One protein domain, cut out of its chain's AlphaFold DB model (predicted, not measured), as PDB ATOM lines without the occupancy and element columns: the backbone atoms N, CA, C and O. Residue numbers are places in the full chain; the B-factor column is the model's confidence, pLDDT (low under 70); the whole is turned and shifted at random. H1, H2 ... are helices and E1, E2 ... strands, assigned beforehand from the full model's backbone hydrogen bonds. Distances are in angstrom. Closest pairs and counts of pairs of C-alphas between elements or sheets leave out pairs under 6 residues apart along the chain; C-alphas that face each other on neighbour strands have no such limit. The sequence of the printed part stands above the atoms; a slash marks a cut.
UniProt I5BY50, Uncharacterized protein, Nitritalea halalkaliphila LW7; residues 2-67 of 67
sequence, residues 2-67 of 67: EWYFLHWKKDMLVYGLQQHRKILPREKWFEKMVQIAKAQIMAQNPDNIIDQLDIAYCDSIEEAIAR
ATOM      1  N   GLU A   2     181.480 216.671 277.974       78.31
ATOM      2  CA  GLU A   2     181.986 216.365 276.629       78.31
ATOM      3  C   GLU A   2     180.923 216.478 275.526       78.31
ATOM      4  O   GLU A   2     181.147 217.191 274.553       78.31
ATOM      5  N   TRP A   3     179.719 215.921 275.731       86.25
ATOM      6  CA  TRP A   3     178.612 216.071 274.771       86.25
ATOM      7  C   TRP A   3     178.290 217.536 274.440       86.25
ATOM      8  O   TRP A   3     178.180 217.910 273.276       86.25
ATOM      9  N   TYR A   4     178.210 218.385 275.468       83.88
ATOM     10  CA  TYR A   4     177.971 219.820 275.302       83.88
ATOM     11  C   TYR A   4     179.077 220.492 274.475       83.88
ATOM     12  O   TYR A   4     178.815 221.404 273.696       83.88
ATOM     13  N   PHE A   5     180.322 220.054 274.655       82.12
ATOM     14  CA  PHE A   5     181.471 220.668 274.010       82.12
ATOM     15  C   PHE A   5     181.651 220.201 272.559       82.12
ATOM     16  O   PHE A   5     181.972 221.025 271.711       82.12
ATOM     17  N   LEU A   6     181.420 218.920 272.269       83.69
ATOM     18  CA  LEU A   6     181.690 218.329 270.953       83.69
ATOM     19  C   LEU A   6     180.463 218.280 270.037       83.69
ATOM     20  O   LEU A   6     180.591 218.497 268.835       83.69
ATOM     21  N   HIS A   7     179.281 218.006 270.589       87.94
ATOM     22  CA  HIS A   7     178.068 217.787 269.798       87.94
ATOM     23  C   HIS A   7     177.172 219.017 269.805       87.94
ATOM     24  O   HIS A   7     176.959 219.623 268.762       87.94
ATOM     25  N   TRP A   8     176.725 219.456 270.984       91.00
ATOM     26  CA  TRP A   8     175.764 220.559 271.075       91.00
ATOM     27  C   TRP A   8     176.281 221.839 270.412       91.00
ATOM     28  O   TRP A   8     175.575 222.472 269.638       91.00
ATOM     29  N   LYS A   9     177.545 222.193 270.649       88.81
ATOM     30  CA  LYS A   9     178.194 223.345 270.010       88.81
ATOM     31  C   LYS A   9     178.267 223.247 268.488       88.81
ATOM     32  O   LYS A   9     178.106 224.256 267.808       88.81
ATOM     33  N   LYS A  10     178.486 222.041 267.961       88.69
ATOM     34  CA  LYS A  10     178.468 221.788 266.521       88.69
ATOM     35  C   LYS A  10     177.078 222.030 265.948       88.69
ATOM     36  O   LYS A  10     176.960 222.688 264.922       88.69
ATOM     37  N   ASP A  11     176.045 221.578 266.648       91.25
ATOM     38  CA  ASP A  11     174.660 221.808 266.239       91.25
ATOM     39  C   ASP A  11     174.305 223.300 266.306       91.25
ATOM     40  O   ASP A  11     173.682 223.828 265.392       91.25
ATOM     41  N   MET A  12     174.750 224.015 267.343       90.62
ATOM     42  CA  MET A  12     174.526 225.461 267.489       90.62
ATOM     43  C   MET A  12     175.164 226.280 266.364       90.62
ATOM     44  O   MET A  12     174.546 227.231 265.880       90.62
ATOM     45  N   LEU A  13     176.348 225.878 265.895       89.75
ATOM     46  CA  LEU A  13     177.010 226.522 264.762       89.75
ATOM     47  C   LEU A  13     176.137 226.492 263.494       89.75
ATOM     48  O   LEU A  13     176.096 227.483 262.768       89.75
ATOM     49  N   VAL A  14     175.387 225.406 263.262       91.50
ATOM     50  CA  VAL A  14     174.454 225.280 262.121       91.50
ATOM     51  C   VAL A  14     173.348 226.338 262.173       91.50
ATOM     52  O   VAL A  14     172.902 226.818 261.134       91.50
ATOM     53  N   TYR A  15     172.939 226.751 263.373       93.94
ATOM     54  CA  TYR A  15     171.943 227.805 263.579       93.94
ATOM     55  C   TYR A  15     172.548 229.219 263.629       93.94
ATOM     56  O   TYR A  15     171.837 230.177 263.923       93.94
ATOM     57  N   GLY A  16     173.853 229.372 263.367       91.94
ATOM     58  CA  GLY A  16     174.553 230.658 263.434       91.94
ATOM     59  C   GLY A  16     174.851 231.138 264.858       91.94
ATOM     60  O   GLY A  16     175.286 232.273 265.050       91.94
ATOM     61  N   LEU A  17     174.654 230.287 265.868       91.56
ATOM     62  CA  LEU A  17     174.927 230.610 267.267       91.56
ATOM     63  C   LEU A  17     176.422 230.429 267.561       91.56
ATOM     64  O   LEU A  17     176.841 229.425 268.129       91.56
ATOM     65  N   GLN A  18     177.220 231.404 267.124       91.81
ATOM     66  CA  GLN A  18     178.685 231.385 267.219       91.81
ATOM     67  C   GLN A  18     179.224 231.998 268.515       91.81
ATOM     68  O   GLN A  18     180.296 231.607 268.976       91.81
ATOM     69  N   GLN A  19     178.493 232.952 269.096       93.44
ATOM     70  CA  GLN A  19     178.885 233.624 270.331       93.44
ATOM     71  C   GLN A  19     178.358 232.865 271.544       93.44
ATOM     72  O   GLN A  19     177.158 232.652 271.720       93.44
ATOM     73  N   HIS A  20     179.277 232.486 272.419       92.38
ATOM     74  CA  HIS A  20     178.996 231.840 273.684       92.38
ATOM     75  C   HIS A  20     179.681 232.615 274.806       92.38
ATOM     76  O   HIS A  20     180.882 232.894 274.766       92.38
ATOM     77  N   ARG A  21     178.921 232.920 275.852       93.81
ATOM     78  CA  ARG A  21     179.409 233.624 277.037       93.81
ATOM     79  C   ARG A  21     179.166 232.751 278.254       93.81
ATOM     80  O   ARG A  21     178.097 232.156 278.396       93.81
ATOM     81  N   LYS A  22     180.182 232.603 279.097       91.44
ATOM     82  CA  LYS A  22     180.145 231.724 280.267       91.44
ATOM     83  C   LYS A  22     180.456 232.517 281.516       91.44
ATOM     84  O   LYS A  22     181.570 232.999 281.666       91.44
ATOM     85  N   ILE A  23     179.494 232.565 282.424       93.12
ATOM     86  CA  ILE A  23     179.691 233.136 283.751       93.12
ATOM     87  C   ILE A  23     180.017 231.985 284.690       93.12
ATOM     88  O   ILE A  23     179.238 231.036 284.813       93.12
ATOM     89  N   LEU A  24     181.209 232.028 285.279       90.38
ATOM     90  CA  LEU A  24     181.668 230.997 286.202       90.38
ATOM     91  C   LEU A  24     181.378 231.403 287.653       90.38
ATOM     92  O   LEU A  24     181.279 232.591 287.960       90.38
ATOM     93  N   PRO A  25     181.268 230.426 288.567       90.81
ATOM     94  CA  PRO A  25     181.341 230.692 289.998       90.81
ATOM     95  C   PRO A  25     182.628 231.450 290.365       90.81
ATOM     96  O   PRO A  25     183.660 231.300 289.706       90.81
ATOM     97  N   ARG A  26     182.583 232.250 291.439       89.19
ATOM     98  CA  ARG A  26     183.705 233.111 291.875       89.19
ATOM     99  C   ARG A  26     184.929 232.323 292.345       89.19
ATOM    100  O   ARG A  26     186.020 232.869 292.510       89.19
ATOM    101  N   GLU A  27     184.752 231.045 292.629       93.31
ATOM    102  CA  GLU A  27     185.779 230.171 293.144       93.31
ATOM    103  C   GLU A  27     186.842 229.872 292.078       93.31
ATOM    104  O   GLU A  27     186.628 229.093 291.151       93.31
ATOM    105  N   LYS A  28     188.055 230.406 292.261       88.62
ATOM    106  CA  LYS A  28     189.188 230.215 291.330       88.62
ATOM    107  C   LYS A  28     189.540 228.752 291.037       88.62
ATOM    108  O   LYS A  28     190.122 228.447 289.997       88.62
ATOM    109  N   TRP A  29     189.236 227.830 291.953       92.81
ATOM    110  CA  TRP A  29     189.466 226.406 291.706       92.81
ATOM    111  C   TRP A  29     188.529 225.867 290.617       92.81
ATOM    112  O   TRP A  29     188.945 225.004 289.848       92.81
ATOM    113  N   PHE A  30     187.313 226.408 290.492       90.62
ATOM    114  CA  PHE A  30     186.357 226.008 289.464       90.62
ATOM    115  C   PHE A  30     186.869 226.377 288.071       90.62
ATOM    116  O   PHE A  30     186.876 225.538 287.173       90.62
ATOM    117  N   GLU A  31     187.392 227.597 287.910       90.06
ATOM    118  CA  GLU A  31     188.029 228.038 286.666       90.06
ATOM    119  C   GLU A  31     189.166 227.090 286.258       90.06
ATOM    120  O   GLU A  31     189.194 226.603 285.127       90.06
ATOM    121  N   LYS A  32     190.057 226.740 287.196       91.56
ATOM    122  CA  LYS A  32     191.144 225.784 286.932       91.56
ATOM    123  C   LYS A  32     190.624 224.420 286.479       91.56
ATOM    124  O   LYS A  32     191.149 223.869 285.514       91.56
ATOM    125  N   MET A  33     189.590 223.891 287.132       92.00
ATOM    126  CA  MET A  33     188.988 222.612 286.744       92.00
ATOM    127  C   MET A  33     188.394 222.665 285.331       92.00
ATOM    128  O   MET A  33     188.582 221.730 284.552       92.00
ATOM    129  N   VAL A  34     187.741 223.774 284.964       89.38
ATOM    130  CA  VAL A  34     187.220 223.990 283.606       89.38
ATOM    131  C   VAL A  34     188.350 224.041 282.576       89.38
ATOM    132  O   VAL A  34     188.225 223.422 281.519       89.38
ATOM    133  N   GLN A  35     189.456 224.731 282.870       89.88
ATOM    134  CA  GLN A  35     190.605 224.796 281.959       89.88
ATOM    135  C   GLN A  35     191.253 223.423 281.751       89.88
ATOM    136  O   GLN A  35     191.544 223.058 280.614       89.88
ATOM    137  N   ILE A  36     191.414 222.633 282.820       92.75
ATOM    138  CA  ILE A  36     191.954 221.266 282.738       92.75
ATOM    139  C   ILE A  36     191.047 220.384 281.874       92.75
ATOM    140  O   ILE A  36     191.520 219.751 280.930       92.75
ATOM    141  N   ALA A  37     189.737 220.389 282.138       89.44
ATOM    142  CA  ALA A  37     188.777 219.607 281.362       89.44
ATOM    143  C   ALA A  37     188.747 220.038 279.886       89.44
ATOM    144  O   ALA A  37     188.725 219.195 278.992       89.44
ATOM    145  N   LYS A  38     188.799 221.351 279.616       88.12
ATOM    146  CA  LYS A  38     188.877 221.891 278.253       88.12
ATOM    147  C   LYS A  38     190.136 221.394 277.544       88.12
ATOM    148  O   LYS A  38     190.031 220.907 276.424       88.12
ATOM    149  N   ALA A  39     191.302 221.498 278.180       90.00
ATOM    150  CA  ALA A  39     192.568 221.069 277.592       90.00
ATOM    151  C   ALA A  39     192.556 219.574 277.241       90.00
ATOM    152  O   ALA A  39     192.961 219.199 276.144       90.00
ATOM    153  N   GLN A  40     192.019 218.736 278.133       91.44
ATOM    154  CA  GLN A  40     191.882 217.303 277.891       91.44
ATOM    155  C   GLN A  40     190.973 217.004 276.690       91.44
ATOM    156  O   GLN A  40     191.360 216.229 275.818       91.44
ATOM    157  N   ILE A  41     189.803 217.648 276.604       87.19
ATOM    158  CA  ILE A  41     188.868 217.448 275.485       87.19
ATOM    159  C   ILE A  41     189.499 217.886 274.156       87.19
ATOM    160  O   ILE A  41     189.375 217.167 273.168       87.19
ATOM    161  N   MET A  42     190.201 219.025 274.132       86.81
ATOM    162  CA  MET A  42     190.883 219.521 272.928       86.81
ATOM    163  C   MET A  42     191.989 218.565 272.467       86.81
ATOM    164  O   MET A  42     192.095 218.288 271.279       86.81
ATOM    165  N   ALA A  43     192.783 218.029 273.401       90.56
ATOM    166  CA  ALA A  43     193.848 217.078 273.085       90.56
ATOM    167  C   ALA A  43     193.310 215.749 272.526       90.56
ATOM    168  O   ALA A  43     193.948 215.135 271.678       90.56
ATOM    169  N   GLN A  44     192.140 215.308 272.994       90.94
ATOM    170  CA  GLN A  44     191.508 214.062 272.553       90.94
ATOM    171  C   GLN A  44     190.720 214.207 271.243       90.94
ATOM    172  O   GLN A  44     190.417 213.204 270.606       90.94
ATOM    173  N   ASN A  45     190.392 215.437 270.838       87.94
ATOM    174  CA  ASN A  45     189.540 215.719 269.686       87.94
ATOM    175  C   ASN A  45     190.168 216.822 268.819       87.94
ATOM    176  O   ASN A  45     189.653 217.936 268.820       87.94
ATOM    177  N   PRO A  46     191.272 216.566 268.101       84.00
ATOM    178  CA  PRO A  46     191.971 217.602 267.333       84.00
ATOM    179  C   PRO A  46     191.110 218.231 266.225       84.00
ATOM    180  O   PRO A  46     191.259 219.416 265.958       84.00
ATOM    181  N   ASP A  47     190.158 217.483 265.658       83.31
ATOM    182  CA  ASP A  47     189.260 217.940 264.581       83.31
ATOM    183  C   ASP A  47     187.976 218.626 265.094       83.31
ATOM    184  O   ASP A  47     186.954 218.685 264.403       83.31
ATOM    185  N   ASN A  48     187.968 219.082 266.351       82.62
ATOM    186  CA  ASN A  48     186.808 219.769 266.912       82.62
ATOM    187  C   ASN A  48     186.605 221.156 266.269       82.62
ATOM    188  O   ASN A  48     187.522 221.741 265.713       82.62
ATOM    189  N   ILE A  49     185.388 221.694 266.383       81.06
ATOM    190  CA  ILE A  49     184.985 222.984 265.785       81.06
ATOM    191  C   ILE A  49     185.051 224.160 266.775       81.06
ATOM    192  O   ILE A  49     184.420 225.193 266.571       81.06
ATOM    193  N   ILE A  50     185.713 223.988 267.922       78.81
ATOM    194  CA  ILE A  50     185.693 224.973 269.018       78.81
ATOM    195  C   ILE A  50     186.393 226.266 268.623       78.81
ATOM    196  O   ILE A  50     186.026 227.327 269.118       78.81
ATOM    197  N   ASP A  51     187.398 226.165 267.765       83.25
ATOM    198  CA  ASP A  51     188.122 227.279 267.168       83.25
ATOM    199  C   ASP A  51     187.241 228.149 266.254       83.25
ATOM    200  O   ASP A  51     187.531 229.328 266.074       83.25
ATOM    201  N   GLN A  52     186.132 227.605 265.742       86.44
ATOM    202  CA  GLN A  52     185.141 228.331 264.937       86.44
ATOM    203  C   GLN A  52     184.102 229.083 265.785       86.44
ATOM    204  O   GLN A  52     183.240 229.769 265.238       86.44
ATOM    205  N   LEU A  53     184.148 228.942 267.112       88.62
ATOM    206  CA  LEU A  53     183.200 229.553 268.038       88.62
ATOM    207  C   LEU A  53     183.869 230.651 268.860       88.62
ATOM    208  O   LEU A  53     184.941 230.462 269.435       88.62
ATOM    209  N   ASP A  54     183.176 231.773 269.012       91.50
ATOM    210  CA  ASP A  54     183.573 232.832 269.930       91.50
ATOM    211  C   ASP A  54     183.088 232.471 271.340       91.50
ATOM    212  O   ASP A  54     181.926 232.661 271.695       91.50
ATOM    213  N   ILE A  55     183.978 231.903 272.155       90.38
ATOM    214  CA  ILE A  55     183.673 231.513 273.533       90.38
ATOM    215  C   ILE A  55     184.474 232.381 274.498       90.38
ATOM    216  O   ILE A  55     185.685 232.199 274.636       90.38
ATOM    217  N   ALA A  56     183.775 233.222 275.255       91.25
ATOM    218  CA  ALA A  56     184.368 234.041 276.304       91.25
ATOM    219  C   ALA A  56     183.863 233.632 277.693       91.25
ATOM    220  O   ALA A  56     182.709 233.229 277.873       91.25
ATOM    221  N   TYR A  57     184.754 233.738 278.674       91.06
ATOM    222  CA  TYR A  57     184.395 233.701 280.087       91.06
ATOM    223  C   TYR A  57     184.202 235.139 280.564       91.06
ATOM    224  O   TYR A  57     184.978 236.015 280.183       91.06
ATOM    225  N   CYS A  58     183.151 235.363 281.343       92.75
ATOM    226  CA  CYS A  58     182.726 236.674 281.815       92.75
ATOM    227  C   CYS A  58     182.473 236.610 283.321       92.75
ATOM    228  O   CYS A  58     182.029 235.579 283.832       92.75
ATOM    229  N   ASP A  59     182.690 237.721 284.009       91.06
ATOM    230  CA  ASP A  59     182.446 237.851 285.445       91.06
ATOM    231  C   ASP A  59     181.017 238.334 285.752       91.06
ATOM    232  O   ASP A  59     180.539 238.196 286.881       91.06
ATOM    233  N   SER A  60     180.310 238.881 284.755       93.44
ATOM    234  CA  SER A  60     178.934 239.364 284.898       93.44
ATOM    235  C   SER A  60     178.102 239.217 283.618       93.44
ATOM    236  O   SER A  60     178.620 238.931 282.536       93.44
ATOM    237  N   ILE A  61     176.785 239.410 283.749       94.06
ATOM    238  CA  ILE A  61     175.852 239.402 282.612       94.06
ATOM    239  C   ILE A  61     176.101 240.620 281.716       94.06
ATOM    240  O   ILE A  61     176.071 240.506 280.496       94.06
ATOM    241  N   GLU A  62     176.391 241.772 282.312       96.06
ATOM    242  CA  GLU A  62     176.688 243.014 281.598       96.06
ATOM    243  C   GLU A  62     177.938 242.863 280.727       96.06
ATOM    244  O   GLU A  62     177.916 243.243 279.559       96.06
ATOM    245  N   GLU A  63     179.003 242.244 281.255       94.44
ATOM    246  CA  GLU A  63     180.199 241.930 280.464       94.44
ATOM    247  C   GLU A  63     179.875 240.948 279.330       94.44
ATOM    248  O   GLU A  63     180.350 241.120 278.208       94.44
ATOM    249  N   ALA A  64     179.049 239.934 279.607       94.81
ATOM    250  CA  ALA A  64     178.651 238.944 278.613       94.81
ATOM    251  C   ALA A  64     177.857 239.554 277.449       94.81
ATOM    252  O   ALA A  64     178.021 239.111 276.322       94.81
ATOM    253  N   ILE A  65     177.014 240.556 277.705       94.06
ATOM    254  CA  ILE A  65     176.226 241.233 276.664       94.06
ATOM    255  C   ILE A  65     177.079 242.237 275.874       94.06
ATOM    256  O   ILE A  65     176.842 242.441 274.688       94.06
ATOM    257  N   ALA A  66     178.052 242.885 276.521       93.69
ATOM    258  CA  ALA A  66     178.883 243.910 275.890       93.69
ATOM    259  C   ALA A  66     179.963 243.352 274.943       93.69
ATOM    260  O   ALA A  66     180.496 244.107 274.128       93.69
ATOM    261  N   ARG A  67     180.310 242.068 275.077       82.62
ATOM    262  CA  ARG A  67     181.273 241.347 274.235       82.62
ATOM    263  C   ARG A  67     180.583 240.552 273.148       82.62
ATOM    264  O   ARG A  67     181.099 240.567 272.016       82.62
TER     265      ARG A  67
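Overview. This is residues 2 to 67 of the 67 residues of an uncharacterized protein of Nitritalea halalkaliphila LW7 (UniProt I5BY50). Two parallel strands, E1 and E2, make a small sheet in the middle; short H3 packs on one face, while H1 and the long H2 stand off the other, nearly meeting at a corner. The printed part has 66 residues with H1, E1, H2, E2 and H3 in that order, of mixed class. It is only just compact, close to loose, with a radius of gyration of the C-alphas of 12.6 A and spans of 31 by 26 by 16 A.

Arrangement. E1, residues 19 to 23, and E2, residues 54 to 58, are parallel at 21 degrees; N 20 and O 54 are 2.8 A apart, within hydrogen-bond range. With H2, residues 28 to 44, they form a strand-helix-strand unit, parallel neighbours with a helix between, its crossover right-handed. The closest C-alphas of E1 and H3, residues 61 to 66, are those of Arg 21 and Ala 64, 5.6 A. H1, residues 2 to 14, is close to H2 but not clearly touching, about perpendicular at 74 degrees; their closest C-alphas, Glu 2 and Ile 41, are 7.1 A apart. Every O i to N i+4 pair is within hydrogen-bond range in H2 and H3, and 5 of 9 in H1.

Along the chain. H2 is 24.9 A long, H1 18.6 A, E1 13.5 A, E2 12.5 A and H3 8.6 A. C-alpha 2 is at (181.986, 216.365, 276.629), C-alpha 66 at (178.883, 243.910, 275.890).

Size, cuts and confidence. The C-alphas of Gln 44 and Glu 62, the two farthest apart, are separated by 33.8 A. The printed part has no cut and no long link, and no printed residue is under 70 in pLDDT.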